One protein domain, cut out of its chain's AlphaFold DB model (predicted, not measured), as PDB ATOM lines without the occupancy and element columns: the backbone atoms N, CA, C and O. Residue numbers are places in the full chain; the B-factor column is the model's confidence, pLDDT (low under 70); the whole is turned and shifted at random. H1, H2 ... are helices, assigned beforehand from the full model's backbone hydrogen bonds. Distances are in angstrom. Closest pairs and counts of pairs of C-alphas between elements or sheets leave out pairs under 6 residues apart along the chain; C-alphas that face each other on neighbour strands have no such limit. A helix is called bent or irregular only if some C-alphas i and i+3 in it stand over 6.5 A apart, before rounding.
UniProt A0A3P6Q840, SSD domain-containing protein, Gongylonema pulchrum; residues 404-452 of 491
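Overview. This is residues 404 to 452 of the 491 residues of the protein "SSD domain-containing protein" of Gongylonema pulchrum (UniProt A0A3P6Q840). One straight helix, H1, makes the long axis, between a loop before it, which runs back past its side with residues 405 to 410 sticking out, and a long link after it. That link turns round beyond the far end of H1 and folds back to a short second helix, H2, which is set off from H1 and points away from it. The printed part has 49 residues with two named helices, H1 then H2, and no named strand; the class is all helix, though under half of the residues, 23 of 49, are in named elements. The whole is only just compact, close to loose, with a radius of gyration of the C-alphas of 11.5 A and spans of 33 by 23 by 19 A.

Along the chain. Residues 404 to 415 hold no named element; C-alpha 404 is at (370.917, 342.154, 202.106). H1 is residues 416 to 430, 20.8 A from first to last C-alpha, and begins at C-alpha 416 at (381.850, 320.789, 205.186). Residues 431 to 444 follow, with a three-residue helical run at 439 to 441. H2 is residues 445 to 452, 10.6 A long from first to last C-alpha, ending at C-alpha 452 at (392.616, 334.574, 200.816).

Arrangement. H1 and H2 are apart, with no C-alpha of the one within 8 A of the other. Residues 405 to 410 stand free: no C-alpha 8 or more places along the chain is within 10 A of theirs. In H1 and H2 every O i to N i+4 pair is within hydrogen-bond range. Neither helix is bent.

Size, cuts and confidence. The two C-alphas farthest apart, those of Ala 414 and Arg 434, are 33.5 A apart. The link from H1 to H2, 14 residues, is long. The printed part has no cut. Mean pLDDT of the printed part is 84.2, and no printed residue is under 70.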
ATOM      1  N   ASN A 404     369.982 342.668 201.111       80.94
ATOM      2  CA  ASN A 404     370.917 342.154 202.106       80.94
ATOM      3  C   ASN A 404     370.305 340.955 202.838       80.94
ATOM      4  O   ASN A 404     369.349 341.109 203.605       80.94
ATOM      5  N   PHE A 405     370.880 339.771 202.638       80.81
ATOM      6  CA  PHE A 405     370.503 338.565 203.369       80.81
ATOM      7  C   PHE A 405     371.369 338.409 204.620       80.81
ATOM      8  O   PHE A 405     372.593 338.445 204.559       80.81
ATOM      9  N   ALA A 406     370.729 338.219 205.774       80.12
ATOM     10  CA  ALA A 406     371.414 338.000 207.042       80.12
ATOM     11  C   ALA A 406     370.977 336.669 207.663       80.12
ATOM     12  O   ALA A 406     369.783 336.416 207.847       80.12
ATOM     13  N   LEU A 407     371.943 335.829 208.034       80.69
ATOM     14  CA  LEU A 407     371.692 334.529 208.659       80.69
ATOM     15  C   LEU A 407     371.811 334.639 210.177       80.69
ATOM     16  O   LEU A 407     372.841 335.050 210.705       80.69
ATOM     17  N   HIS A 408     370.763 334.242 210.903       78.50
ATOM     18  CA  HIS A 408     370.798 334.250 212.365       78.50
ATOM     19  C   HIS A 408     369.952 333.149 213.023       78.50
ATOM     20  O   HIS A 408     368.731 333.160 212.831       78.50
ATOM     21  N   PRO A 409     370.524 332.293 213.904       82.75
ATOM     22  CA  PRO A 409     371.945 332.175 214.246       82.75
ATOM     23  C   PRO A 409     372.844 331.776 213.075       82.75
ATOM     24  O   PRO A 409     372.391 331.130 212.126       82.75
ATOM     25  N   MET A 410     374.106 332.185 213.180       82.12
ATOM     26  CA  MET A 410     375.152 331.837 212.229       82.12
ATOM     27  C   MET A 410     375.456 330.337 212.354       82.12
ATOM     28  O   MET A 410     375.636 329.855 213.476       82.12
ATOM     29  N   PRO A 411     375.417 329.576 211.252       85.38
ATOM     30  CA  PRO A 411     375.733 328.158 211.284       85.38
ATOM     31  C   PRO A 411     377.250 327.950 211.424       85.38
ATOM     32  O   PRO A 411     378.041 328.855 211.160       85.38
ATOM     33  N   ASN A 412     377.663 326.761 211.868       85.50
ATOM     34  CA  ASN A 412     379.081 326.453 212.018       85.50
ATOM     35  C   ASN A 412     379.700 326.114 210.653       85.50
ATOM     36  O   ASN A 412     379.568 324.989 210.178       85.50
ATOM     37  N   PHE A 413     380.389 327.079 210.046       86.19
ATOM     38  CA  PHE A 413     381.058 326.914 208.751       86.19
ATOM     39  C   PHE A 413     382.333 326.054 208.803       86.19
ATOM     40  O   PHE A 413     382.927 325.796 207.760       86.19
ATOM     41  N   ALA A 414     382.748 325.565 209.978       84.81
ATOM     42  CA  ALA A 414     383.811 324.562 210.062       84.81
ATOM     43  C   ALA A 414     383.377 323.206 209.472       84.81
ATOM     44  O   ALA A 414     384.212 322.449 208.978       84.81
ATOM     45  N   ASP A 415     382.077 322.894 209.503       88.06
ATOM     46  CA  ASP A 415     381.534 321.669 208.919       88.06
ATOM     47  C   ASP A 415     381.417 321.809 207.389       88.06
ATOM     48  O   ASP A 415     380.867 322.787 206.877       88.06
ATOM     49  N   ALA A 416     381.944 320.833 206.646       87.19
ATOM     50  CA  ALA A 416     381.850 320.789 205.186       87.19
ATOM     51  C   ALA A 416     380.397 320.654 204.710       87.19
ATOM     52  O   ALA A 416     379.989 321.359 203.797       87.19
ATOM     53  N   PHE A 417     379.578 319.854 205.398       91.56
ATOM     54  CA  PHE A 417     378.184 319.644 205.001       91.56
ATOM     55  C   PHE A 417     377.348 320.929 205.102       91.56
ATOM     56  O   PHE A 417     376.448 321.181 204.301       91.56
ATOM     57  N   ILE A 418     377.637 321.756 206.110       89.19
ATOM     58  CA  ILE A 418     376.961 323.042 206.304       89.19
ATOM     59  C   ILE A 418     377.382 324.044 205.228       89.19
ATOM     60  O   ILE A 418     376.531 324.808 204.778       89.19
ATOM     61  N   ARG A 419     378.659 324.033 204.823       88.94
ATOM     62  CA  ARG A 419     379.163 324.860 203.719       88.94
ATOM     63  C   ARG A 419     378.494 324.485 202.403       88.94
ATOM     64  O   ARG A 419     377.856 325.351 201.827       88.94
ATOM     65  N   ASP A 420     378.475 323.204 202.041       91.31
ATOM     66  CA  ASP A 420     377.838 322.741 200.799       91.31
ATOM     67  C   ASP A 420     376.350 323.118 200.743       91.31
ATOM     68  O   ASP A 420     375.840 323.599 199.735       91.31
ATOM     69  N   LYS A 421     375.633 322.959 201.863       91.75
ATOM     70  CA  LYS A 421     374.217 323.339 201.944       91.75
ATOM     71  C   LYS A 421     374.006 324.852 201.874       91.75
ATOM     72  O   LYS A 421     372.965 325.314 201.408       91.75
ATOM     73  N   PHE A 422     374.945 325.623 202.410       91.19
ATOM     74  CA  PHE A 422     374.915 327.073 202.314       91.19
ATOM     75  C   PHE A 422     375.200 327.532 200.883       91.19
ATOM     76  O   PHE A 422     374.468 328.376 200.382       91.19
ATOM     77  N   ASP A 423     376.166 326.920 200.205       90.06
ATOM     78  CA  ASP A 423     376.477 327.209 198.808       90.06
ATOM     79  C   ASP A 423     375.300 326.839 197.893       90.06
ATOM     80  O   ASP A 423     374.933 327.634 197.034       90.06
ATOM     81  N   GLN A 424     374.603 325.727 198.163       92.25
ATOM     82  CA  GLN A 424     373.359 325.378 197.466       92.25
ATOM     83  C   GLN A 424     372.259 326.436 197.661       92.25
ATOM     84  O   GLN A 424     371.563 326.793 196.716       92.25
ATOM     85  N   LEU A 425     372.093 326.964 198.881       90.62
ATOM     86  CA  LEU A 425     371.141 328.052 199.143       90.62
ATOM     87  C   LEU A 425     371.501 329.312 198.342       90.62
ATOM     88  O   LEU A 425     370.610 330.008 197.862       90.62
ATOM     89  N   ILE A 426     372.792 329.629 198.233       91.00
ATOM     90  CA  ILE A 426     373.271 330.775 197.459       91.00
ATOM     91  C   ILE A 426     373.037 330.543 195.962       91.00
ATOM     92  O   ILE A 426     372.506 331.429 195.303       91.00
ATOM     93  N   GLU A 427     373.320 329.349 195.444       90.81
ATOM     94  CA  GLU A 427     373.043 328.979 194.052       90.81
ATOM     95  C   GLU A 427     371.540 329.077 193.728       90.81
ATOM     96  O   GLU A 427     371.150 329.636 192.702       90.81
ATOM     97  N   GLU A 428     370.666 328.623 194.629       90.12
ATOM     98  CA  GLU A 428     369.213 328.788 194.490       90.12
ATOM     99  C   GLU A 428     368.791 330.265 194.458       90.12
ATOM    100  O   GLU A 428     367.871 330.619 193.723       90.12
ATOM    101  N   LEU A 429     369.453 331.138 195.230       88.44
ATOM    102  CA  LEU A 429     369.201 332.584 195.221       88.44
ATOM    103  C   LEU A 429     369.712 333.253 193.936       88.44
ATOM    104  O   LEU A 429     369.044 334.134 193.394       88.44
ATOM    105  N   GLU A 430     370.874 332.835 193.442       88.75
ATOM    106  CA  GLU A 430     371.499 333.353 192.222       88.75
ATOM    107  C   GLU A 430     370.728 332.949 190.958       88.75
ATOM    108  O   GLU A 430     370.668 333.719 189.998       88.75
ATOM    109  N   THR A 431     370.099 331.771 190.969       89.44
ATOM    110  CA  THR A 431     369.367 331.199 189.826       89.44
ATOM    111  C   THR A 431     367.888 331.597 189.762       89.44
ATOM    112  O   THR A 431     367.172 331.146 188.862       89.44
ATOM    113  N   ILE A 432     367.406 332.469 190.661       87.75
ATOM    114  CA  ILE A 432     366.011 332.933 190.638       87.75
ATOM    115  C   ILE A 432     365.719 333.631 189.295       87.75
ATOM    116  O   ILE A 432     366.295 334.685 188.994       87.75
ATOM    117  N   PRO A 433     364.777 333.109 188.486       81.75
ATOM    118  CA  PRO A 433     364.529 333.629 187.151       81.75
ATOM    119  C   PRO A 433     363.987 335.059 187.218       81.75
ATOM    120  O   PRO A 433     363.091 335.350 188.007       81.75
ATOM    121  N   ARG A 434     364.501 335.932 186.341       75.00
ATOM    122  CA  ARG A 434     364.155 337.366 186.207       75.00
ATOM    123  C   ARG A 434     364.585 338.292 187.350       75.00
ATOM    124  O   ARG A 434     364.411 339.495 187.198       75.00
ATOM    125  N   TYR A 435     365.127 337.770 188.450       76.94
ATOM    126  CA  TYR A 435     365.507 338.586 189.613       76.94
ATOM    127  C   TYR A 435     366.960 338.379 190.062       76.94
ATOM    128  O   TYR A 435     367.494 339.229 190.769       76.94
ATOM    129  N   GLY A 436     367.597 337.272 189.671       74.38
ATOM    130  CA  GLY A 436     369.005 337.001 189.949       74.38
ATOM    131  C   GLY A 436     369.929 337.582 188.879       74.38
ATOM    132  O   GLY A 436     369.704 337.393 187.686       74.38
ATOM    133  N   MET A 437     370.994 338.257 189.318       79.12
ATOM    134  CA  MET A 437     372.116 338.692 188.471       79.12
ATOM    135  C   MET A 437     373.197 337.594 188.339       79.12
ATOM    136  O   MET A 437     374.228 337.806 187.711       79.12
ATOM    137  N   GLY A 438     372.958 336.406 188.911       84.38
ATOM    138  CA  GLY A 438     373.929 335.316 188.963       84.38
ATOM    139  C   GLY A 438     375.042 335.540 189.999       84.38
ATOM    140  O   GLY A 438     374.926 336.437 190.843       84.38
ATOM    141  N   PRO A 439     376.123 334.740 189.947       82.38
ATOM    142  CA  PRO A 439     377.207 334.778 190.930       82.38
ATOM    143  C   PRO A 439     377.943 336.120 190.969       82.38
ATOM    144  O   PRO A 439     378.273 336.594 192.056       82.38
ATOM    145  N   ASP A 440     378.099 336.788 189.822       79.44
ATOM    146  CA  ASP A 440     378.789 338.082 189.706       79.44
ATOM    147  C   ASP A 440     378.082 339.217 190.470       79.44
ATOM    148  O   ASP A 440     378.703 340.209 190.847       79.44
ATOM    149  N   GLY A 441     376.774 339.083 190.718       77.38
ATOM    150  CA  GLY A 441     375.981 340.066 191.462       77.38
ATOM    151  C   GLY A 441     375.953 339.846 192.977       77.38
ATOM    152  O   GLY A 441     375.329 340.632 193.694       77.38
ATOM    153  N   THR A 442     376.580 338.781 193.484       83.25
ATOM    154  CA  THR A 442     376.514 338.403 194.902       83.25
ATOM    155  C   THR A 442     377.844 338.619 195.614       83.25
ATOM    156  O   THR A 442     378.865 338.020 195.287       83.25
ATOM    157  N   VAL A 443     377.823 339.455 196.652       80.94
ATOM    158  CA  VAL A 443     378.985 339.676 197.522       80.94
ATOM    159  C   VAL A 443     378.864 338.764 198.736       80.94
ATOM    160  O   VAL A 443     377.929 338.899 199.531       80.94
ATOM    161  N   LEU A 444     379.802 337.825 198.881       83.25
ATOM    162  CA  LEU A 444     379.749 336.790 199.906       83.25
ATOM    163  C   LEU A 444     381.106 336.583 200.586       83.25
ATOM    164  O   LEU A 444     382.057 336.104 199.979       83.25
ATOM    165  N   TRP A 445     381.146 336.818 201.899       80.69
ATOM    166  CA  TRP A 445     382.375 336.745 202.699       80.69
ATOM    167  C   TRP A 445     383.070 335.369 202.693       80.69
ATOM    168  O   TRP A 445     384.272 335.295 202.941       80.69
ATOM    169  N   THR A 446     382.343 334.267 202.455       82.94
ATOM    170  CA  THR A 446     382.939 332.920 202.413       82.94
ATOM    171  C   THR A 446     383.792 332.706 201.165       82.94
ATOM    172  O   THR A 446     384.804 332.013 201.264       82.94
ATOM    173  N   ARG A 447     383.425 333.319 200.028       82.00
ATOM    174  CA  ARG A 447     384.213 333.297 198.785       82.00
ATOM    175  C   ARG A 447     385.509 334.086 198.978       82.00
ATOM    176  O   ARG A 447     386.584 333.517 198.826       82.00
ATOM    177  N   ASP A 448     385.400 335.311 199.495       79.31
ATOM    178  CA  ASP A 448     386.560 336.160 199.811       79.31
ATOM    179  C   ASP A 448     387.536 335.460 200.776       79.31
ATOM    180  O   ASP A 448     388.754 335.491 200.606       79.31
ATOM    181  N   PHE A 449     387.007 334.787 201.803       80.56
ATOM    182  CA  PHE A 449     387.825 334.039 202.758       80.56
ATOM    183  C   PHE A 449     388.539 332.843 202.107       80.56
ATOM    184  O   PHE A 449     389.709 332.587 202.408       80.56
ATOM    185  N   ALA A 450     387.860 332.116 201.215       79.94
ATOM    186  CA  ALA A 450     388.448 330.999 200.486       79.94
ATOM    187  C   ALA A 450     389.590 331.471 199.568       79.94
ATOM    188  O   ALA A 450     390.669 330.871 199.592       79.94
ATOM    189  N   ASP A 451     389.414 332.586 198.860       76.19
ATOM    190  CA  ASP A 451     390.432 333.177 197.980       76.19
ATOM    191  C   ASP A 451     391.680 333.618 198.754       76.19
ATOM    192  O   ASP A 451     392.818 333.342 198.356       76.19
ATOM    193  N   VAL A 452     391.497 334.214 199.933       77.31
ATOM    194  CA  VAL A 452     392.616 334.574 200.816       77.31
ATOM    195  C   VAL A 452     393.326 333.326 201.354       77.31
ATOM    196  O   VAL A 452     394.556 333.296 201.428       77.31
TER     197      VAL A 452